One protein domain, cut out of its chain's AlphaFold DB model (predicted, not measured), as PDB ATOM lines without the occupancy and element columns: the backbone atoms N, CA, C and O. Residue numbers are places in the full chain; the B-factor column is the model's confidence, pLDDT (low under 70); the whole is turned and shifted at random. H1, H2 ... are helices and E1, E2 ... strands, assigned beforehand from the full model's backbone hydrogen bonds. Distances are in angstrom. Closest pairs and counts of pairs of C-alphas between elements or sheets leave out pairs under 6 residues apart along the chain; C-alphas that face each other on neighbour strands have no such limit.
ATOM      1  N   HIS A 551       5.629 -16.264 -32.944       64.92
ATOM      2  CA  HIS A 551       5.825 -16.266 -31.502       64.92
ATOM      3  C   HIS A 551       7.320 -16.073 -31.268       64.92
ATOM      4  O   HIS A 551       8.121 -16.637 -32.014       64.92
ATOM      5  N   GLU A 552       7.699 -15.263 -30.283       72.51
ATOM      6  CA  GLU A 552       9.106 -15.127 -29.912       72.51
ATOM      7  C   GLU A 552       9.338 -15.662 -28.510       72.51
ATOM      8  O   GLU A 552       8.630 -15.319 -27.563       72.51
ATOM      9  N   ILE A 553      10.350 -16.518 -28.411       73.42
ATOM     10  CA  ILE A 553      10.818 -17.101 -27.161       73.42
ATOM     11  C   ILE A 553      12.118 -16.393 -26.780       73.42
ATOM     12  O   ILE A 553      13.022 -16.225 -27.613       73.42
ATOM     13  N   ILE A 554      12.196 -15.978 -25.519       75.77
ATOM     14  CA  ILE A 554      13.420 -15.528 -24.860       75.77
ATOM     15  C   ILE A 554      13.816 -16.638 -23.879       75.77
ATOM     16  O   ILE A 554      13.373 -16.645 -22.734       75.77
ATOM     17  N   ASP A 555      14.595 -17.607 -24.371       68.10
ATOM     18  CA  ASP A 555      15.100 -18.780 -23.633       68.10
ATOM     19  C   ASP A 555      16.518 -18.571 -23.062       68.10
ATOM     20  O   ASP A 555      17.085 -19.451 -22.413       68.10
ATOM     21  N   ARG A 556      17.129 -17.417 -23.358       69.06
ATOM     22  CA  ARG A 556      18.558 -17.126 -23.173       69.06
ATOM     23  C   ARG A 556      18.795 -15.687 -22.712       69.06
ATOM     24  O   ARG A 556      17.978 -14.818 -23.004       69.06
ATOM     25  N   PRO A 557      19.955 -15.405 -22.090       65.75
ATOM     26  CA  PRO A 557      20.429 -14.045 -21.816       65.75
ATOM     27  C   PRO A 557      20.925 -13.294 -23.072       65.75
ATOM     28  O   PRO A 557      21.496 -12.214 -22.946       65.75
ATOM     29  N   ASP A 558      20.764 -13.869 -24.268       70.88
ATOM     30  CA  ASP A 558      21.169 -13.255 -25.532       70.88
ATOM     31  C   ASP A 558      20.237 -12.086 -25.907       70.88
ATOM     32  O   ASP A 558      19.030 -12.114 -25.660       70.88
ATOM     33  N   GLU A 559      20.796 -11.053 -26.538       75.44
ATOM     34  CA  GLU A 559      20.044  -9.890 -27.017       75.44
ATOM     35  C   GLU A 559      19.066 -10.282 -28.138       75.44
ATOM     36  O   GLU A 559      19.469 -10.813 -29.175       75.44
ATOM     37  N   LYS A 560      17.775  -9.982 -27.949       81.25
ATOM     38  CA  LYS A 560      16.712 -10.302 -28.906       81.25
ATOM     39  C   LYS A 560      16.220  -9.034 -29.604       81.25
ATOM     40  O   LYS A 560      15.629  -8.172 -28.960       81.25
ATOM     41  N   GLU A 561      16.421  -8.921 -30.916       85.67
ATOM     42  CA  GLU A 561      15.850  -7.830 -31.721       85.67
ATOM     43  C   GLU A 561      14.613  -8.298 -32.500       85.67
ATOM     44  O   GLU A 561      14.691  -9.224 -33.306       85.67
ATOM     45  N   ILE A 562      13.475  -7.633 -32.286       84.22
ATOM     46  CA  ILE A 562      12.206  -7.893 -32.982       84.22
ATOM     47  C   ILE A 562      11.872  -6.678 -33.853       84.22
ATOM     48  O   ILE A 562      11.785  -5.559 -33.350       84.22
ATOM     49  N   THR A 563      11.686  -6.880 -35.161       83.33
ATOM     50  CA  THR A 563      11.381  -5.793 -36.114       83.33
ATOM     51  C   THR A 563       9.882  -5.710 -36.405       83.33
ATOM     52  O   THR A 563       9.247  -6.722 -36.695       83.33
ATOM     53  N   LEU A 564       9.328  -4.496 -36.375       76.98
ATOM     54  CA  LEU A 564       7.919  -4.176 -36.607       76.98
ATOM     55  C   LEU A 564       7.756  -3.164 -37.750       76.98
ATOM     56  O   LEU A 564       8.618  -2.316 -37.996       76.98
ATOM     57  N   ILE A 565       6.599  -3.208 -38.412       76.39
ATOM     58  CA  ILE A 565       6.205  -2.208 -39.412       76.39
ATOM     59  C   ILE A 565       5.859  -0.895 -38.692       76.39
ATOM     60  O   ILE A 565       5.059  -0.885 -37.758       76.39
ATOM     61  N   GLY A 566       6.461   0.213 -39.131       73.29
ATOM     62  CA  GLY A 566       6.224   1.535 -38.550       73.29
ATOM     63  C   GLY A 566       4.821   2.095 -38.820       73.29
ATOM     64  O   GLY A 566       4.195   1.750 -39.828       73.29
ATOM     65  N   PRO A 567       4.320   3.002 -37.959       72.24
ATOM     66  CA  PRO A 567       3.058   3.695 -38.190       72.24
ATOM     67  C   PRO A 567       3.128   4.609 -39.422       72.24
ATOM     68  O   PRO A 567       4.197   5.048 -39.842       72.24
ATOM     69  N   LYS A 568       1.966   4.960 -39.989       71.66
ATOM     70  CA  LYS A 568       1.862   5.956 -41.078       71.66
ATOM     71  C   LYS A 568       1.859   7.416 -40.596       71.66
ATOM     72  O   LYS A 568       1.863   8.315 -41.430       71.66
ATOM     73  N   GLY A 569       1.806   7.649 -39.284       66.28
ATOM     74  CA  GLY A 569       1.795   8.974 -38.659       66.28
ATOM     75  C   GLY A 569       3.029   9.209 -37.788       66.28
ATOM     76  O   GLY A 569       3.706   8.260 -37.402       66.28
ATOM     77  N   GLU A 570       3.306  10.479 -37.507       72.12
ATOM     78  CA  GLU A 570       4.282  10.920 -36.505       72.12
ATOM     79  C   GLU A 570       3.556  11.131 -35.171       72.12
ATOM     80  O   GLU A 570       2.439  11.654 -35.173       72.12
ATOM     81  N   GLY A 571       4.160  10.752 -34.041       74.92
ATOM     82  CA  GLY A 571       3.568  11.019 -32.726       74.92
ATOM     83  C   GLY A 571       4.128  10.174 -31.585       74.92
ATOM     84  O   GLY A 571       5.110   9.443 -31.748       74.92
ATOM     85  N   LYS A 572       3.476  10.271 -30.421       83.39
ATOM     86  CA  LYS A 572       3.689   9.368 -29.286       83.39
ATOM     87  C   LYS A 572       2.871   8.083 -29.419       83.39
ATOM     88  O   LYS A 572       1.716   8.075 -29.851       83.39
ATOM     89  N   TYR A 573       3.482   7.001 -28.961       85.66
ATOM     90  CA  TYR A 573       2.930   5.662 -28.935       85.66
ATOM     91  C   TYR A 573       3.188   4.991 -27.584       85.66
ATOM     92  O   TYR A 573       4.162   5.272 -26.881       85.66
ATOM     93  N   VAL A 574       2.314   4.048 -27.254       85.88
ATOM     94  CA  VAL A 574       2.523   3.051 -26.205       85.88
ATOM     95  C   VAL A 574       2.686   1.697 -26.888       85.88
ATOM     96  O   VAL A 574       1.884   1.337 -27.754       85.88
ATOM     97  N   ILE A 575       3.727   0.958 -26.508       87.52
ATOM     98  CA  ILE A 575       3.982  -0.405 -26.985       87.52
ATOM     99  C   ILE A 575       3.613  -1.372 -25.866       87.52
ATOM    100  O   ILE A 575       4.084  -1.236 -24.739       87.52
ATOM    101  N   VAL A 576       2.767  -2.351 -26.175       85.80
ATOM    102  CA  VAL A 576       2.350  -3.399 -25.243       85.80
ATOM    103  C   VAL A 576       2.851  -4.739 -25.765       85.80
ATOM    104  O   VAL A 576       2.445  -5.161 -26.846       85.80
ATOM    105  N   LEU A 577       3.723  -5.405 -25.009       87.51
ATOM    106  CA  LEU A 577       4.078  -6.804 -25.248       87.51
ATOM    107  C   LEU A 577       3.031  -7.672 -24.543       87.51
ATOM    108  O   LEU A 577       2.786  -7.477 -23.350       87.51
ATOM    109  N   ASP A 578       2.419  -8.599 -25.269       82.22
ATOM    110  CA  ASP A 578       1.521  -9.623 -24.730       82.22
ATOM    111  C   ASP A 578       2.373 -10.850 -24.360       82.22
ATOM    112  O   ASP A 578       3.237 -11.265 -25.141       82.22
ATOM    113  N   VAL A 579       2.195 -11.378 -23.149       79.88
ATOM    114  CA  VAL A 579       3.038 -12.432 -22.557       79.88
ATOM    115  C   VAL A 579       2.131 -13.536 -22.016       79.88
ATOM    116  O   VAL A 579       1.166 -13.234 -21.314       79.88
ATOM    117  N   ASP A 580       2.424 -14.811 -22.298       74.44
ATOM    118  CA  ASP A 580       1.681 -15.929 -21.691       74.44
ATOM    119  C   ASP A 580       2.305 -16.325 -20.339       74.44
ATOM    120  O   ASP A 580       3.366 -16.960 -20.321       74.44
ATOM    121  N   PRO A 581       1.672 -16.012 -19.189       66.80
ATOM    122  CA  PRO A 581       2.239 -16.335 -17.889       66.80
ATOM    123  C   PRO A 581       2.130 -17.820 -17.526       66.80
ATOM    124  O   PRO A 581       2.667 -18.220 -16.499       66.80
ATOM    125  N   LYS A 582       1.484 -18.670 -18.343       63.81
ATOM    126  CA  LYS A 582       1.386 -20.123 -18.083       63.81
ATOM    127  C   LYS A 582       2.732 -20.846 -18.044       63.81
ATOM    128  O   LYS A 582       2.767 -22.004 -17.634       63.81
ATOM    129  N   GLN A 583       3.808 -20.197 -18.488       64.44
ATOM    130  CA  GLN A 583       5.163 -20.720 -18.349       64.44
ATOM    131  C   GLN A 583       5.813 -20.379 -17.000       64.44
ATOM    132  O   GLN A 583       6.807 -21.003 -16.666       64.44
ATOM    133  N   PHE A 584       5.282 -19.453 -16.195       64.39
ATOM    134  CA  PHE A 584       5.876 -19.106 -14.900       64.39
ATOM    135  C   PHE A 584       5.330 -19.973 -13.759       64.39
ATOM    136  O   PHE A 584       4.121 -20.120 -13.570       64.39
ATOM    137  N   GLY A 585       6.241 -20.517 -12.954       60.55
ATOM    138  CA  GLY A 585       5.941 -21.149 -11.678       60.55
ATOM    139  C   GLY A 585       5.660 -20.127 -10.574       60.55
ATOM    140  O   GLY A 585       6.012 -18.947 -10.662       60.55
ATOM    141  N   SER A 586       5.026 -20.580  -9.489       58.70
ATOM    142  CA  SER A 586       4.656 -19.687  -8.388       58.70
ATOM    143  C   SER A 586       5.873 -19.305  -7.542       58.70
ATOM    144  O   SER A 586       6.312 -20.061  -6.676       58.70
ATOM    145  N   GLY A 587       6.422 -18.124  -7.836       63.86
ATOM    146  CA  GLY A 587       7.661 -17.591  -7.264       63.86
ATOM    147  C   GLY A 587       8.609 -17.000  -8.312       63.86
ATOM    148  O   GLY A 587       9.460 -16.187  -7.954       63.86
ATOM    149  N   ASP A 588       8.439 -17.354  -9.591       64.29
ATOM    150  CA  ASP A 588       9.329 -16.915 -10.666       64.29
ATOM    151  C   ASP A 588       9.221 -15.397 -10.914       64.29
ATOM    152  O   ASP A 588       8.132 -14.809 -10.930       64.29
ATOM    153  N   ARG A 589      10.378 -14.759 -11.133       66.76
ATOM    154  CA  ARG A 589      10.508 -13.339 -11.482       66.76
ATOM    155  C   ARG A 589      11.593 -13.154 -12.533       66.76
ATOM    156  O   ARG A 589      12.720 -13.604 -12.347       66.76
ATOM    157  N   TRP A 590      11.268 -12.403 -13.577       76.17
ATOM    158  CA  TRP A 590      12.214 -11.898 -14.568       76.17
ATOM    159  C   TRP A 590      12.285 -10.370 -14.518       76.17
ATOM    160  O   TRP A 590      11.342  -9.700 -14.092       76.17
ATOM    161  N   SER A 591      13.394  -9.816 -15.001       81.28
ATOM    162  CA  SER A 591      13.530  -8.395 -15.338       81.28
ATOM    163  C   SER A 591      14.082  -8.293 -16.760       81.28
ATOM    164  O   SER A 591      15.052  -8.982 -17.083       81.28
ATOM    165  N   ILE A 592      13.456  -7.482 -17.613       85.18
ATOM    166  CA  ILE A 592      13.875  -7.257 -19.003       85.18
ATOM    167  C   ILE A 592      14.015  -5.763 -19.291       85.18
ATOM    168  O   ILE A 592      13.159  -4.970 -18.911       85.18
ATOM    169  N   VAL A 593      15.061  -5.381 -20.021       88.55
ATOM    170  CA  VAL A 593      15.194  -4.055 -20.633       88.55
ATOM    171  C   VAL A 593      14.662  -4.116 -22.055       88.55
ATOM    172  O   VAL A 593      15.123  -4.928 -22.855       88.55
ATOM    173  N   VAL A 594      13.723  -3.229 -22.382       90.27
ATOM    174  CA  VAL A 594      13.174  -3.051 -23.731       90.27
ATOM    175  C   VAL A 594      13.603  -1.689 -24.272       90.27
ATOM    176  O   VAL A 594      13.379  -0.662 -23.633       90.27
ATOM    177  N   THR A 595      14.212  -1.670 -25.457       91.37
ATOM    178  CA  THR A 595      14.680  -0.449 -26.135       91.37
ATOM    179  C   THR A 595      14.018  -0.321 -27.515       91.37
ATOM    180  O   THR A 595      14.394  -1.064 -28.425       91.37
ATOM    181  N   PRO A 596      13.032   0.582 -27.691       89.79
ATOM    182  CA  PRO A 596      12.360   0.817 -28.970       89.79
ATOM    183  C   PRO A 596      13.074   1.886 -29.810       89.79
ATOM    184  O   PRO A 596      13.039   3.069 -29.475       89.79
ATOM    185  N   PHE A 597      13.670   1.516 -30.942       89.21
ATOM    186  CA  PHE A 597      14.318   2.467 -31.857       89.21
ATOM    187  C   PHE A 597      13.859   2.281 -33.309       89.21
ATOM    188  O   PHE A 597      13.229   1.284 -33.644       89.21
ATOM    189  N   GLN A 598      14.152   3.242 -34.185       85.90
ATOM    190  CA  GLN A 598      13.863   3.156 -35.621       85.90
ATOM    191  C   GLN A 598      15.141   3.432 -36.415       85.90
ATOM    192  O   GLN A 598      15.807   4.449 -36.205       85.90
ATOM    193  N   TYR A 599      15.497   2.541 -37.344       81.05
ATOM    194  CA  TYR A 599      16.659   2.752 -38.209       81.05
ATOM    195  C   TYR A 599      16.406   3.941 -39.150       81.05
ATOM    196  O   TYR A 599      15.538   3.883 -40.018       81.05
ATOM    197  N   GLY A 600      17.185   5.014 -38.979       79.94
ATOM    198  CA  GLY A 600      17.078   6.243 -39.774       79.94
ATOM    199  C   GLY A 600      16.199   7.345 -39.174       79.94
ATOM    200  O   GLY A 600      16.031   8.369 -39.831       79.94
ATOM    201  N   ALA A 601      15.671   7.174 -37.955       77.86
ATOM    202  CA  ALA A 601      14.969   8.244 -37.244       77.86
ATOM    203  C   ALA A 601      15.901   9.430 -36.941       77.86
ATOM    204  O   ALA A 601      17.091   9.259 -36.660       77.86
ATOM    205  N   THR A 602      15.350  10.642 -37.014       81.51
ATOM    206  CA  THR A 602      16.089  11.914 -36.901       81.51
ATOM    207  C   THR A 602      15.543  12.852 -35.825       81.51
ATOM    208  O   THR A 602      16.265  13.735 -35.361       81.51
ATOM    209  N   LYS A 603      14.288  12.652 -35.415       81.33
ATOM    210  CA  LYS A 603      13.564  13.401 -34.383       81.33
ATOM    211  C   LYS A 603      13.385  12.566 -33.116       81.33
ATOM    212  O   LYS A 603      13.543  13.085 -32.013       81.33
ATOM    213  N   CYS A 604      13.039  11.289 -33.271       80.24
ATOM    214  CA  CYS A 604      12.683  10.409 -32.166       80.24
ATOM    215  C   CYS A 604      13.900   9.665 -31.600       80.24
ATOM    216  O   CYS A 604      14.568   8.900 -32.295       80.24
ATOM    217  N   GLN A 605      14.144   9.841 -30.300       83.99
ATOM    218  CA  GLN A 605      15.041   9.007 -29.499       83.99
ATOM    219  C   GLN A 605      14.283   8.537 -28.260       83.99
ATOM    220  O   GLN A 605      13.781   9.364 -27.500       83.99
ATOM    221  N   ASN A 606      14.217   7.224 -28.044       87.49
ATOM    222  CA  ASN A 606      13.512   6.634 -26.909       87.49
ATOM    223  C   ASN A 606      14.517   5.987 -25.943       87.49
ATOM    224  O   ASN A 606      15.423   5.285 -26.401       87.49
ATOM    225  N   PRO A 607      14.381   6.190 -24.622       86.88
ATOM    226  CA  PRO A 607      15.250   5.546 -23.646       86.88
ATOM    227  C   PRO A 607      14.905   4.051 -23.481       86.88
ATOM    228  O   PRO A 607      13.736   3.676 -23.621       86.88
ATOM    229  N   PRO A 608      15.883   3.202 -23.112       88.79
ATOM    230  CA  PRO A 608      15.618   1.856 -22.608       88.79
ATOM    231  C   PRO A 608      14.721   1.888 -21.363       88.79
ATOM    232  O   PRO A 608      14.888   2.751 -20.499       88.79
ATOM    233  N   GLN A 609      13.802   0.928 -21.239       88.27
ATOM    234  CA  GLN A 609      12.906   0.786 -20.085       88.27
ATOM    235  C   GLN A 609      13.049  -0.622 -19.489       88.27
ATOM    236  O   GLN A 609      12.803  -1.607 -20.183       88.27
ATOM    237  N   SER A 610      13.453  -0.716 -18.216       86.69
ATOM    238  CA  SER A 610      13.444  -1.972 -17.449       86.69
ATOM    239  C   SER A 610      12.035  -2.258 -16.926       86.69
ATOM    240  O   SER A 610      11.377  -1.372 -16.373       86.69
ATOM    241  N   VAL A 611      11.569  -3.496 -17.101       84.40
ATOM    242  CA  VAL A 611      10.256  -3.970 -16.654       84.40
ATOM    243  C   VAL A 611      10.395  -5.330 -15.978       84.40
ATOM    244  O   VAL A 611      11.140  -6.199 -16.426       84.40
ATOM    245  N   ASN A 612       9.657  -5.512 -14.883       83.94
ATOM    246  CA  ASN A 612       9.603  -6.769 -14.144       83.94
ATOM    247  C   ASN A 612       8.434  -7.619 -14.649       83.94
ATOM    248  O   ASN A 612       7.347  -7.086 -14.867       83.94
ATOM    249  N   ILE A 613       8.657  -8.923 -14.787       77.79
ATOM    250  CA  ILE A 613       7.649  -9.914 -15.170       77.79
ATOM    251  C   ILE A 613       7.523 -10.929 -14.031       77.79
ATOM    252  O   ILE A 613       8.526 -11.454 -13.542       77.79
ATOM    253  N   TYR A 614       6.286 -11.184 -13.619       77.69
ATOM    254  CA  TYR A 614       5.889 -12.105 -12.554       77.69
ATOM    255  C   TYR A 614       4.846 -13.114 -13.079       77.69
ATOM    256  O   TYR A 614       4.328 -12.961 -14.185       77.69
ATOM    257  N   GLN A 615       4.477 -14.104 -12.257       72.66
ATOM    258  CA  GLN A 615       3.470 -15.146 -12.559       72.66
ATOM    259  C   GLN A 615       2.073 -14.652 -13.011       72.66
ATOM    260  O   GLN A 615       1.269 -15.447 -13.484       72.66
ATOM    261  N   ASP A 616       1.749 -13.371 -12.829       74.44
ATOM    262  CA  ASP A 616       0.484 -12.720 -13.203       74.44
ATOM    263  C   ASP A 616       0.659 -11.661 -14.312       74.44
ATOM    264  O   ASP A 616      -0.298 -11.007 -14.736       74.44
ATOM    265  N   THR A 617       1.883 -11.478 -14.817       76.90
ATOM    266  CA  THR A 617       2.218 -10.429 -15.783       76.90
ATOM    267  C   THR A 617       1.873 -10.862 -17.207       76.90
ATOM    268  O   THR A 617       2.732 -11.230 -18.001       76.90
ATOM    269  N   HIS A 618       0.586 -10.763 -17.544       75.93
ATOM    270  CA  HIS A 618       0.067 -10.974 -18.901       75.93
ATOM    271  C   HIS A 618       0.553  -9.935 -19.932       75.93
ATOM    272  O   HIS A 618       0.430 -10.155 -21.135       75.93
ATOM    273  N   LYS A 619       1.030  -8.762 -19.487       76.33
ATOM    274  CA  LYS A 619       1.418  -7.648 -20.366       76.33
ATOM    275  C   LYS A 619       2.586  -6.848 -19.808       76.33
ATOM    276  O   LYS A 619       2.608  -6.527 -18.622       76.33
ATOM    277  N   VAL A 620       3.462  -6.400 -20.701       83.21
ATOM    278  CA  VAL A 620       4.492  -5.385 -20.437       83.21
ATOM    279  C   VAL A 620       4.150  -4.117 -21.219       83.21
ATOM    280  O   VAL A 620       3.970  -4.176 -22.432       83.21
ATOM    281  N   ILE A 621       4.050  -2.971 -20.536       84.31
ATOM    282  CA  ILE A 621       3.692  -1.676 -21.140       84.31
ATOM    283  C   ILE A 621       4.922  -0.763 -21.171       84.31
ATOM    284  O   ILE A 621       5.396  -0.325 -20.125       84.31
ATOM    285  N   ILE A 622       5.386  -0.438 -22.376       87.50
ATOM    286  CA  ILE A 622       6.464   0.515 -22.659       87.50
ATOM    287  C   ILE A 622       5.816   1.836 -23.087       87.50
ATOM    288  O   ILE A 622       5.148   1.914 -24.122       87.50
ATOM    289  N   SER A 623       5.960   2.866 -22.258       85.04
ATOM    290  CA  SER A 623       5.277   4.161 -22.410       85.04
ATOM    291  C   SER A 623       6.156   5.228 -23.068       85.04
ATOM    292  O   SER A 623       7.379   5.109 -23.065       85.04
ATOM    293  N   ASP A 624       5.529   6.290 -23.587       82.71
ATOM    294  CA  ASP A 624       6.198   7.498 -24.099       82.71
ATOM    295  C   ASP A 624       7.185   7.245 -25.258       82.71
ATOM    296  O   ASP A 624       8.241   7.868 -25.351       82.71
ATOM    297  N   VAL A 625       6.824   6.337 -26.170       87.52
ATOM    298  CA  VAL A 625       7.629   5.993 -27.350       87.52
ATOM    299  C   VAL A 625       7.323   6.965 -28.493       87.52
ATOM    300  O   VAL A 625       6.247   6.928 -29.082       87.52
ATOM    301  N   CYS A 626       8.272   7.830 -28.838       88.28
ATOM    302  CA  CYS A 626       8.238   8.654 -30.046       88.28
ATOM    303  C   CYS A 626       8.502   7.772 -31.276       88.28
ATOM    304  O   CYS A 626       9.480   7.016 -31.276       88.28
ATOM    305  N   LEU A 627       7.671   7.881 -32.320       87.34
ATOM    306  CA  LEU A 627       7.897   7.218 -33.612       87.34
ATOM    307  C   LEU A 627       7.716   8.175 -34.804       87.34
ATOM    308  O   LEU A 627       6.759   8.949 -34.871       87.34
ATOM    309  N   GLU A 628       8.627   8.065 -35.771       85.29
ATOM    310  CA  GLU A 628       8.585   8.733 -37.075       85.29
ATOM    311  C   GLU A 628       7.813   7.891 -38.117       85.29
ATOM    312  O   GLU A 628       7.892   6.655 -38.103       85.29
ATOM    313  N   PRO A 629       7.075   8.532 -39.046       83.86
ATOM    314  CA  PRO A 629       6.189   7.846 -39.981       83.86
ATOM    315  C   PRO A 629       6.962   7.034 -41.028       83.86
ATOM    316  O   PRO A 629       7.869   7.532 -41.692       83.86
ATOM    317  N   GLY A 630       6.550   5.782 -41.228       79.91
ATOM    318  CA  GLY A 630       7.048   4.895 -42.283       79.91
ATOM    319  C   GLY A 630       8.396   4.212 -42.016       79.91
ATOM    320  O   GLY A 630       8.783   3.353 -42.807       79.91
ATOM    321  N   LEU A 631       9.098   4.532 -40.922       84.89
ATOM    322  CA  LEU A 631      10.357   3.870 -40.559       84.89
ATOM    323  C   LEU A 631      10.109   2.581 -39.749       84.89
ATOM    324  O   LEU A 631       9.300   2.602 -38.816       84.89
ATOM    325  N   PRO A 632      10.798   1.462 -40.045       82.35
ATOM    326  CA  PRO A 632      10.641   0.218 -39.295       82.35
ATOM    327  C   PRO A 632      11.145   0.378 -37.858       82.35
ATOM    328  O   PRO A 632      12.195   0.979 -37.619       82.35
ATOM    329  N   ILE A 633      10.393  -0.180 -36.912       86.45
ATOM    330  CA  ILE A 633      10.697  -0.135 -35.479       86.45
ATOM    331  C   ILE A 633      11.457  -1.408 -35.118       86.45
ATOM    332  O   ILE A 633      11.093  -2.489 -35.572       86.45
ATOM    333  N   VAL A 634      12.469  -1.297 -34.272       88.26
ATOM    334  CA  VAL A 634      13.190  -2.424 -33.688       88.26
ATOM    335  C   VAL A 634      13.047  -2.360 -32.176       88.26
ATOM    336  O   VAL A 634      13.353  -1.348 -31.546       88.26
ATOM    337  N   LEU A 635      12.559  -3.455 -31.604       88.62
ATOM    338  CA  LEU A 635      12.509  -3.694 -30.171       88.62
ATOM    339  C   LEU A 635      13.679  -4.591 -29.797       88.62
ATOM    340  O   LEU A 635      13.659  -5.789 -30.070       88.62
ATOM    341  N   ARG A 636      14.689  -3.998 -29.166       89.63
ATOM    342  CA  ARG A 636      15.804  -4.722 -28.556       89.63
ATOM    343  C   ARG A 636      15.426  -5.075 -27.120       89.63
ATOM    344  O   ARG A 636      15.222  -4.173 -26.309       89.63
ATOM    345  N   ILE A 637      15.306  -6.368 -26.831       87.64
ATOM    346  CA  ILE A 637      14.929  -6.922 -25.528       87.64
ATOM    347  C   ILE A 637      16.127  -7.680 -24.945       87.64
ATOM    348  O   ILE A 637      16.722  -8.519 -25.622       87.64
ATOM    349  N   VAL A 638      16.485  -7.375 -23.696       85.63
ATOM    350  CA  VAL A 638      17.643  -7.950 -22.990       85.63
ATOM    351  C   VAL A 638      17.238  -8.346 -21.563       85.63
ATOM    352  O   VAL A 638      16.768  -7.479 -20.824       85.63
ATOM    353  N   PRO A 639      17.415  -9.608 -21.132       77.57
ATOM    354  CA  PRO A 639      17.215  -9.995 -19.734       77.57
ATOM    355  C   PRO A 639      18.268  -9.384 -18.797       77.57
ATOM    356  O   PRO A 639      19.466  -9.504 -19.040       77.57
ATOM    357  N   GLU A 640      17.839  -8.773 -17.689       72.94
ATOM    358  CA  GLU A 640      18.748  -8.237 -16.656       72.94
ATOM    359  C   GLU A 640      19.153  -9.288 -15.608       72.94
ATOM    360  O   GLU A 640      20.163  -9.126 -14.922       72.94
ATOM    361  N   SER A 641      18.367 -10.358 -15.448       62.41
ATOM    362  CA  SER A 641      18.521 -11.338 -14.366       62.41
ATOM    363  C   SER A 641      18.142 -12.754 -14.800       62.41
ATOM    364  O   SER A 641      17.066 -12.950 -15.364       62.41
ATOM    365  N   TYR A 642      18.969 -13.745 -14.452       58.51
ATOM    366  CA  TYR A 642      18.590 -15.161 -14.526       58.51
ATOM    367  C   TYR A 642      17.422 -15.465 -13.565       58.51
ATOM    368  O   TYR A 642      17.466 -14.996 -12.424       58.51
ATOM    369  N   PRO A 643      16.421 -16.271 -13.967       53.25
ATOM    370  CA  PRO A 643      15.405 -16.777 -13.049       53.25
ATOM    371  C   PRO A 643      15.959 -17.914 -12.173       53.25
ATOM    372  O   PRO A 643      16.627 -18.824 -12.664       53.25
ATOM    373  N   GLU A 644      15.608 -17.923 -10.887       52.41
ATOM    374  CA  GLU A 644      15.775 -19.091 -10.004       52.41
ATOM    375  C   GLU A 644      14.524 -19.992 -10.075       52.41
ATOM    376  O   GLU A 644      13.844 -20.213  -9.076       52.41
ATOM    377  N   GLY A 645      14.196 -20.473 -11.280       55.39
ATOM    378  CA  GLY A 645      12.933 -21.159 -11.586       55.39
ATOM    379  C   GLY A 645      13.098 -22.438 -12.412       55.39
ATOM    380  O   GLY A 645      14.125 -22.666 -13.049       55.39
ATOM    381  N   ALA A 646      12.065 -23.287 -12.409       53.51
ATOM    382  CA  ALA A 646      12.026 -24.527 -13.199       53.51
ATOM    383  C   ALA A 646      11.626 -24.305 -14.673       53.51
ATOM    384  O   ALA A 646      11.672 -25.244 -15.468       53.51
ATOM    385  N   PHE A 647      11.245 -23.076 -15.023       54.78
ATOM    386  CA  PHE A 647      10.846 -22.655 -16.358       54.78
ATOM    387  C   PHE A 647      11.669 -21.428 -16.765       54.78
ATOM    388  O   PHE A 647      11.823 -20.477 -15.997       54.78
ATOM    389  N   THR A 648      12.255 -21.474 -17.961       62.64
ATOM    390  CA  THR A 648      13.373 -20.599 -18.359       62.64
ATOM    391  C   THR A 648      13.077 -19.760 -19.601       62.64
ATOM    392  O   THR A 648      14.001 -19.290 -20.255       62.64
ATOM    393  N   GLU A 649      11.801 -19.574 -19.938       71.64
ATOM    394  CA  GLU A 649      11.367 -19.009 -21.217       71.64
ATOM    395  C   GLU A 649      10.308 -17.915 -21.014       71.64
ATOM    396  O   GLU A 649       9.269 -18.152 -20.397       71.64
ATOM    397  N   ILE A 650      10.541 -16.717 -21.564       74.74
ATOM    398  CA  ILE A 650       9.476 -15.715 -21.750       74.74
ATOM    399  C   ILE A 650       8.889 -15.916 -23.150       74.74
ATOM    400  O   ILE A 650       9.596 -15.740 -24.145       74.74
ATOM    401  N   LEU A 651       7.598 -16.247 -23.229       79.11
ATOM    402  CA  LEU A 651       6.857 -16.361 -24.486       79.11
ATOM    403  C   LEU A 651       6.108 -15.055 -24.788       79.11
ATOM    404  O   LEU A 651       5.121 -14.740 -24.122       79.11
ATOM    405  N   ILE A 652       6.552 -14.327 -25.815       79.88
ATOM    406  CA  ILE A 652       5.859 -13.143 -26.342       79.88
ATOM    407  C   ILE A 652       4.840 -13.600 -27.396       79.88
ATOM    408  O   ILE A 652       5.204 -14.155 -28.438       79.88
ATOM    409  N   THR A 653       3.555 -13.379 -27.109       77.49
ATOM    410  CA  THR A 653       2.400 -13.880 -27.881       77.49
ATOM    411  C   THR A 653       1.842 -12.894 -28.902       77.49
ATOM    412  O   THR A 653       1.188 -13.325 -29.860       77.49
ATOM    413  N   ASP A 654       2.076 -11.596 -28.699       78.67
ATOM    414  CA  ASP A 654       1.860 -10.502 -29.653       78.67
ATOM    415  C   ASP A 654       2.623  -9.239 -29.201       78.67
ATOM    416  O   ASP A 654       3.051  -9.123 -28.051       78.67
ATOM    417  N   ILE A 655       2.763  -8.264 -30.099       82.08
ATOM    418  CA  ILE A 655       3.258  -6.920 -29.797       82.08
ATOM    419  C   ILE A 655       2.311  -5.900 -30.428       82.08
ATOM    420  O   ILE A 655       2.074  -5.927 -31.636       82.08
ATOM    421  N   ILE A 656       1.777  -4.999 -29.600       81.52
ATOM    422  CA  ILE A 656       0.696  -4.077 -29.953       81.52
ATOM    423  C   ILE A 656       1.179  -2.626 -29.849       81.52
ATOM    424  O   ILE A 656       1.638  -2.194 -28.792       81.52
ATOM    425  N   LEU A 657       1.011  -1.854 -30.922       82.56
ATOM    426  CA  LEU A 657       1.252  -0.405 -30.959       82.56
ATOM    427  C   LEU A 657      -0.063   0.371 -30.825       82.56
ATOM    428  O   LEU A 657      -1.016   0.093 -31.556       82.56
ATOM    429  N   ILE A 658      -0.100   1.366 -29.931       80.04
ATOM    430  CA  ILE A 658      -1.264   2.232 -29.676       80.04
ATOM    431  C   ILE A 658      -0.842   3.712 -29.790       80.04
ATOM    432  O   ILE A 658       0.043   4.121 -29.037       80.04
ATOM    433  N   PRO A 659      -1.441   4.527 -30.683       78.30
ATOM    434  CA  PRO A 659      -1.175   5.966 -30.768       78.30
ATOM    435  C   PRO A 659      -1.867   6.713 -29.619       78.30
ATOM    436  O   PRO A 659      -3.091   6.690 -29.526       78.30
ATOM    437  N   THR A 660      -1.106   7.371 -28.742       72.25
ATOM    438  CA  THR A 660      -1.643   8.222 -27.662       72.25
ATOM    439  C   THR A 660      -0.552   9.124 -27.089       72.25
ATOM    440  O   THR A 660       0.554   8.661 -26.810       72.25
ATOM    441  N   ASP A 661      -0.875  10.400 -26.862       68.45
ATOM    442  CA  ASP A 661       0.021  11.343 -26.176       68.45
ATOM    443  C   ASP A 661       0.021  11.176 -24.648       68.45
ATOM    444  O   ASP A 661       0.989  11.563 -23.981       68.45
ATOM    445  N   ASP A 662      -1.046  10.573 -24.111       73.06
ATOM    446  CA  ASP A 662      -1.253  10.309 -22.689       73.06
ATOM    447  C   ASP A 662      -0.974   8.829 -22.369       73.06
ATOM    448  O   ASP A 662      -1.731   7.917 -22.730       73.06
ATOM    449  N   SER A 663       0.154   8.597 -21.695       71.45
ATOM    450  CA  SER A 663       0.601   7.290 -21.215       71.45
ATOM    451  C   SER A 663       0.012   6.906 -19.850       71.45
ATOM    452  O   SER A 663       0.003   5.720 -19.507       71.45
ATOM    453  N   GLU A 664      -0.540   7.856 -19.089       78.10
ATOM    454  CA  GLU A 664      -1.241   7.585 -17.831       78.10
ATOM    455  C   GLU A 664      -2.679   7.126 -18.101       78.10
ATOM    456  O   GLU A 664      -3.117   6.128 -17.526       78.10
ATOM    457  N   LEU A 665      -3.377   7.757 -19.053       80.81
ATOM    458  CA  LEU A 665      -4.656   7.284 -19.593       80.81
ATOM    459  C   LEU A 665      -4.542   5.850 -20.121       80.81
ATOM    460  O   LEU A 665      -5.416   5.036 -19.843       80.81
ATOM    461  N   ALA A 666      -3.453   5.506 -20.817       73.73
ATOM    462  CA  ALA A 666      -3.238   4.143 -21.305       73.73
ATOM    463  C   ALA A 666      -3.170   3.114 -20.160       73.73
ATOM    464  O   ALA A 666      -3.860   2.094 -20.204       73.73
ATOM    465  N   ARG A 667      -2.397   3.399 -19.099       76.09
ATOM    466  CA  ARG A 667      -2.320   2.536 -17.902       76.09
ATOM    467  C   ARG A 667      -3.662   2.462 -17.166       76.09
ATOM    468  O   ARG A 667      -4.077   1.379 -16.766       76.09
ATOM    469  N   ARG A 668      -4.348   3.599 -17.020       82.64
ATOM    470  CA  ARG A 668      -5.643   3.743 -16.337       82.64
ATOM    471  C   ARG A 668      -6.778   3.025 -17.070       82.64
ATOM    472  O   ARG A 668      -7.580   2.357 -16.427       82.64
ATOM    473  N   CYS A 669      -6.830   3.110 -18.398       86.22
ATOM    474  CA  CYS A 669      -7.887   2.490 -19.191       86.22
ATOM    475  C   CYS A 669      -7.663   1.002 -19.464       86.22
ATOM    476  O   CYS A 669      -8.651   0.279 -19.522       86.22
ATOM    477  N   GLU A 670      -6.427   0.495 -19.568       78.80
ATOM    478  CA  GLU A 670      -6.192  -0.948 -19.779       78.80
ATOM    479  C   GLU A 670      -6.766  -1.840 -18.658       78.80
ATOM    480  O   GLU A 670      -7.139  -2.979 -18.939       78.80
ATOM    481  N   VAL A 671      -6.950  -1.309 -17.441       82.29
ATOM    482  CA  VAL A 671      -7.689  -1.967 -16.339       82.29
ATOM    483  C   VAL A 671      -9.148  -2.268 -16.724       82.29
ATOM    484  O   VAL A 671      -9.700  -3.287 -16.324       82.29
ATOM    485  N   TYR A 672      -9.765  -1.427 -17.556       86.65
ATOM    486  CA  TYR A 672     -11.137  -1.585 -18.049       86.65
ATOM    487  C   TYR A 672     -11.231  -2.389 -19.362       86.65
ATOM    488  O   TYR A 672     -12.326  -2.488 -19.924       86.65
ATOM    489  N   ARG A 673     -10.127  -2.966 -19.883       82.89
ATOM    490  CA  ARG A 673     -10.130  -3.652 -21.197       82.89
ATOM    491  C   ARG A 673     -11.180  -4.758 -21.266       82.89
ATOM    492  O   ARG A 673     -11.822  -4.890 -22.299       82.89
ATOM    493  N   GLU A 674     -11.357  -5.539 -20.207       79.72
ATOM    494  CA  GLU A 674     -12.289  -6.673 -20.212       79.72
ATOM    495  C   GLU A 674     -13.743  -6.207 -20.409       79.72
ATOM    496  O   GLU A 674     -14.390  -6.622 -21.369       79.72
ATOM    497  N   ILE A 675     -14.195  -5.224 -19.620       82.80
ATOM    498  CA  ILE A 675     -15.519  -4.585 -19.756       82.80
ATOM    499  C   ILE A 675     -15.695  -3.971 -21.154       82.80
ATOM    500  O   ILE A 675     -16.731  -4.155 -21.794       82.80
ATOM    501  N   ALA A 676     -14.681  -3.262 -21.661       82.54
ATOM    502  CA  ALA A 676     -14.736  -2.661 -22.993       82.54
ATOM    503  C   ALA A 676     -14.835  -3.718 -24.111       82.54
ATOM    504  O   ALA A 676     -15.571  -3.517 -25.076       82.54
ATOM    505  N   MET A 677     -14.149  -4.856 -23.973       78.23
ATOM    506  CA  MET A 677     -14.236  -5.975 -24.915       78.23
ATOM    507  C   MET A 677     -15.593  -6.686 -24.850       78.23
ATOM    508  O   MET A 677     -16.090  -7.103 -25.892       78.23
ATOM    509  N   GLU A 678     -16.234  -6.795 -23.683       78.49
ATOM    510  CA  GLU A 678     -17.600  -7.331 -23.584       78.49
ATOM    511  C   GLU A 678     -18.641  -6.431 -24.258       78.49
ATOM    512  O   GLU A 678     -19.523  -6.937 -24.957       78.49
ATOM    513  N   ILE A 679     -18.516  -5.108 -24.097       77.06
ATOM    514  CA  ILE A 679     -19.375  -4.120 -24.768       77.06
ATOM    515  C   ILE A 679     -19.156  -4.174 -26.290       77.06
ATOM    516  O   ILE A 679     -20.120  -4.252 -27.052       77.06
ATOM    517  N   LEU A 680     -17.900  -4.200 -26.754       70.49
ATOM    518  CA  LEU A 680     -17.567  -4.296 -28.184       70.49
ATOM    519  C   LEU A 680     -17.979  -5.639 -28.812       70.49
ATOM    520  O   LEU A 680     -18.344  -5.672 -29.984       70.49
ATOM    521  N   ALA A 681     -17.960  -6.732 -28.046       75.42
ATOM    522  CA  ALA A 681     -18.412  -8.053 -28.483       75.42
ATOM    523  C   ALA A 681     -19.936  -8.266 -28.350       75.42
ATOM    524  O   ALA A 681     -20.404  -9.387 -28.550       75.42
ATOM    525  N   GLY A 682     -20.706  -7.237 -27.972       71.57
ATOM    526  CA  GLY A 682     -22.165  -7.320 -27.823       71.57
ATOM    527  C   GLY A 682     -22.645  -8.215 -26.673       71.57
ATOM    528  O   GLY A 682     -23.809  -8.601 -26.651       71.57
ATOM    529  N   ARG A 683     -21.770  -8.565 -25.720       78.53
ATOM    530  CA  ARG A 683     -22.120  -9.381 -24.539       78.53
ATOM    531  C   ARG A 683     -22.722  -8.552 -23.406       78.53
ATOM    532  O   ARG A 683     -23.391  -9.103 -22.537       78.53
ATOM    533  N   ARG A 684     -22.459  -7.242 -23.404       77.23
ATOM    534  CA  ARG A 684     -22.872  -6.292 -22.367       77.23
ATOM    535  C   ARG A 684     -23.435  -5.032 -23.022       77.23
ATOM    536  O   ARG A 684     -22.681  -4.229 -23.563       77.23
ATOM    537  N   GLU A 685     -24.754  -4.861 -22.983       75.76
ATOM    538  CA  GLU A 685     -25.412  -3.651 -23.510       75.76
ATOM    539  C   GLU A 685     -25.191  -2.432 -22.599       75.76
ATOM    540  O   GLU A 685     -25.076  -1.299 -23.070       75.76
ATOM    541  N   ASP A 686     -25.100  -2.667 -21.287       73.99
ATOM    542  CA  ASP A 686     -24.913  -1.618 -20.290       73.99
ATOM    543  C   ASP A 686     -23.476  -1.065 -20.299       73.99
ATOM    544  O   ASP A 686     -22.498  -1.786 -20.066       73.99
ATOM    545  N   ARG A 687     -23.362   0.248 -20.524       76.56
ATOM    546  CA  ARG A 687     -22.099   0.997 -20.504       76.56
ATOM    547  C   ARG A 687     -21.733   1.553 -19.128       76.56
ATOM    548  O   ARG A 687     -20.633   2.089 -18.977       76.56
ATOM    549  N   THR A 688     -22.604   1.453 -18.121       76.46
ATOM    550  CA  THR A 688     -22.266   1.924 -16.774       76.46
ATOM    551  C   THR A 688     -21.051   1.163 -16.230       76.46
ATOM    552  O   THR A 688     -20.927  -0.059 -16.366       76.46
ATOM    553  N   GLY A 689     -20.111   1.922 -15.658       74.83
ATOM    554  CA  GLY A 689     -18.822   1.427 -15.167       74.83
ATOM    555  C   GLY A 689     -17.616   1.713 -16.073       74.83
ATOM    556  O   GLY A 689     -16.497   1.680 -15.568       74.83
ATOM    557  N   LEU A 690     -17.801   2.050 -17.358       83.56
ATOM    558  CA  LEU A 690     -16.705   2.484 -18.239       83.56
ATOM    559  C   LEU A 690     -16.590   4.027 -18.239       83.56
ATOM    560  O   LEU A 690     -17.556   4.694 -18.617       83.56
ATOM    561  N   PRO A 691     -15.444   4.627 -17.857       85.19
ATOM    562  CA  PRO A 691     -15.250   6.074 -17.961       85.19
ATOM    563  C   PRO A 691     -15.327   6.555 -19.426       85.19
ATOM    564  O   PRO A 691     -14.765   5.881 -20.295       85.19
ATOM    565  N   PRO A 692     -15.933   7.723 -19.730       83.60
ATOM    566  CA  PRO A 692     -16.055   8.221 -21.107       83.60
ATOM    567  C   PRO A 692     -14.710   8.358 -21.837       83.60
ATOM    568  O   PRO A 692     -14.602   8.013 -23.012       83.60
ATOM    569  N   GLU A 693     -13.664   8.774 -21.118       84.82
ATOM    570  CA  GLU A 693     -12.276   8.828 -21.600       84.82
ATOM    571  C   GLU A 693     -11.787   7.460 -22.116       84.82
ATOM    572  O   GLU A 693     -11.123   7.372 -23.151       84.82
ATOM    573  N   CYS A 694     -12.173   6.374 -21.441       87.28
ATOM    574  CA  CYS A 694     -11.810   5.019 -21.841       87.28
ATOM    575  C   CYS A 694     -12.662   4.491 -23.006       87.28
ATOM    576  O   CYS A 694     -12.142   3.722 -23.815       87.28
ATOM    577  N   GLU A 695     -13.919   4.932 -23.174       81.35
ATOM    578  CA  GLU A 695     -14.697   4.626 -24.392       81.35
ATOM    579  C   GLU A 695     -14.022   5.213 -25.650       81.35
ATOM    580  O   GLU A 695     -14.087   4.614 -26.726       81.35
ATOM    581  N   VAL A 696     -13.318   6.347 -25.520       81.90
ATOM    582  CA  VAL A 696     -12.486   6.912 -26.597       81.90
ATOM    583  C   VAL A 696     -11.181   6.125 -26.764       81.90
ATOM    584  O   VAL A 696     -10.874   5.710 -27.881       81.90
ATOM    585  N   TYR A 697     -10.447   5.849 -25.677       82.76
ATOM    586  CA  TYR A 697      -9.192   5.077 -25.717       82.76
ATOM    587  C   TYR A 697      -9.346   3.718 -26.423       82.76
ATOM    588  O   TYR A 697      -8.521   3.345 -27.258       82.76
ATOM    589  N   PHE A 698     -10.432   2.985 -26.150       81.52
ATOM    590  CA  PHE A 698     -10.675   1.674 -26.763       81.52
ATOM    591  C   PHE A 698     -11.106   1.715 -28.238       81.52
ATOM    592  O   PHE A 698     -11.172   0.659 -28.865       81.52
ATOM    593  N   ARG A 699     -11.331   2.901 -28.822       75.56
ATOM    594  CA  ARG A 699     -11.571   3.089 -30.266       75.56
ATOM    595  C   ARG A 699     -10.324   3.482 -31.065       75.56
ATOM    596  O   ARG A 699     -10.414   3.603 -32.285       75.56
ATOM    597  N   LEU A 700      -9.178   3.688 -30.414       69.72
ATOM    598  CA  LEU A 700      -7.932   4.039 -31.100       69.72
ATOM    599  C   LEU A 700      -7.412   2.846 -31.933       69.72
ATOM    600  O   LEU A 700      -7.358   1.727 -31.412       69.72
ATOM    601  N   PRO A 701      -7.020   3.052 -33.208       64.03
ATOM    602  CA  PRO A 701      -6.529   1.981 -34.071       64.03
ATOM    603  C   PRO A 701      -5.191   1.433 -33.566       64.03
ATOM    604  O   PRO A 701      -4.365   2.171 -33.027       64.03
ATOM    605  N   ARG A 702      -4.968   0.131 -33.761       68.26
ATOM    606  CA  ARG A 702      -3.811  -0.614 -33.246       68.26
ATOM    607  C   ARG A 702      -3.086  -1.318 -34.390       68.26
ATOM    608  O   ARG A 702      -3.726  -1.677 -35.372       68.26
ATOM    609  N   LEU A 703      -1.780  -1.546 -34.251       65.70
ATOM    610  CA  LEU A 703      -1.050  -2.509 -35.088       65.70
ATOM    611  C   LEU A 703      -0.626  -3.703 -34.229       65.70
ATOM    612  O   LEU A 703      -0.107  -3.495 -33.134       65.70
ATOM    613  N   SER A 704      -0.829  -4.915 -34.751       66.94
ATOM    614  CA  SER A 704      -0.406  -6.192 -34.163       66.94
ATOM    615  C   SER A 704       0.741  -6.808 -34.976       66.94
ATOM    616  O   SER A 704       0.724  -6.841 -36.213       66.94
ATOM    617  N   TRP A 705       1.748  -7.330 -34.278       68.62
ATOM    618  CA  TRP A 705       2.845  -8.095 -34.877       68.62
ATOM    619  C   TRP A 705       2.380  -9.469 -35.388       68.62
ATOM    620  O   TRP A 705       2.816  -9.943 -36.446       68.62
ATOM    621  N   LYS A 706       1.432 -10.081 -34.673       61.73
ATOM    622  CA  LYS A 706       0.835 -11.383 -34.988       61.73
ATOM    623  C   LYS A 706       0.044 -11.385 -36.296       61.73
ATOM    624  O   LYS A 706       0.160 -12.324 -37.091       61.73
ATOM    625  N   GLU A 707      -0.713 -10.316 -36.542       57.37
ATOM    626  CA  GLU A 707      -1.517 -10.140 -37.761       57.37
ATOM    627  C   GLU A 707      -0.666  -9.956 -39.026       57.37
ATOM    628  O   GLU A 707      -1.081 -10.351 -40.114       57.37
ATOM    629  N   SER A 708       0.533  -9.382 -38.901       55.35
ATOM    630  CA  SER A 708       1.379  -9.021 -40.048       55.35
ATOM    631  C   SER A 708       2.364 -10.120 -40.477       55.35
ATOM    632  O   SER A 708       2.730 -10.177 -41.655       55.35
ATOM    633  N   SER A 709       2.752 -11.029 -39.570       58.54
ATOM    634  CA  SER A 709       3.916 -11.924 -39.764       58.54
ATOM    635  C   SER A 709       3.594 -13.421 -39.974       58.54
ATOM    636  O   SER A 709       4.508 -14.236 -40.075       58.54
ATOM    637  N   SER A 710       2.315 -13.807 -40.033       61.34
ATOM    638  CA  SER A 710       1.872 -15.216 -40.127       61.34
ATOM    639  C   SER A 710       2.037 -15.845 -41.531       61.34
ATOM    640  O   SER A 710       1.916 -15.157 -42.547       61.34
TER     641      SER A 710
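Overview. This is residues 551 to 710 of the 1753 residues of the protein "Laminin beta chain-related" of Schistosoma mansoni (UniProt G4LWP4). Two strongly twisted four-stranded sheets lie face to face as a sandwich, and a small head of three short helices, H1, H2 and H3, sits to one side, with H1 packing on E3 and E6. The strands form a jelly roll, one long hairpin wound over both sheets, pairing E1 with E8, E2 with E7, E3 with E6 and E4 with E5; the end of the printed part returns to E8, where H4 grazes the sandwich. The 160 printed residues hold eight named strands, then four named helices, a mixed class. The sheets, E1 E8 E3 E6 and E2 E7 E4 E5, are antiparallel throughout. The whole is compact, with a radius of gyration of the C-alphas of 16.6 A and spans of 45 by 43 by 30 A.

Along the chain. E1 is residues 552 to 554, beginning at C-alpha (9.106, -15.127, -29.912), and E2 is 560 to 564. E3, 571 to 579, is 25.6 A long; E4, 589 to 598, is 29.4 A. E5 is 609 to 614, E6 is 619 to 627 with 20.9 A, and E7 is 633 to 639. E8, 650 to 659, is 25.8 A and bends by 62 degrees at residue 653. H1 is 663 to 670, H2 is 673 to 680, H3 is 692 to 697, and H4, 705 to 709, ends at C-alpha (3.916, -11.924, -39.764).

Arrangement. The sandwich's facing parts are 7.9 A centre to centre. E8 pairs with E1 over 650 to 652 (N 554 and O 650, 3.0 A) and with E3 over 652 to 659 (N 576 and O 656, 2.9 A). E3 and E6 have N 573 and O 625 within hydrogen-bond range, 2.8 A. In the other sheet, backbone N and O within hydrogen-bond range are N 564 and O 633 of the neighbours E2 and E7 at 2.8 A, N 595 and O 636 of the neighbours E7 and E4 at 2.8 A, and N 592 and O 611 of the hairpin E4 and E5 at 2.9 A, among others. H1 is on the first sheet at a height of 9.0 A, only just over E3, with 3 of its C-alphas falling on it. H1 touches H3, C-alphas 669 and 694 being closest at 5.4 A, about perpendicular at 77 degrees. H2 and H3 are close but not clearly touching, with closest C-alphas 676 and 695 at 7.4 A; H1 and H2 meet only through their link. Every O i to N i+4 pair in H1, H2, H3 and H4 is within hydrogen-bond range.

Size, cuts and confidence. The C-alphas farthest apart, Asp 558 and Asp 686, are 47.8 A apart. The printed part has no cut; the link H2 to H3 is long. Mean pLDDT of the printed part is 76.9, with residues 581 to 589, 641 to 648 and 700 to 710 among those under 70.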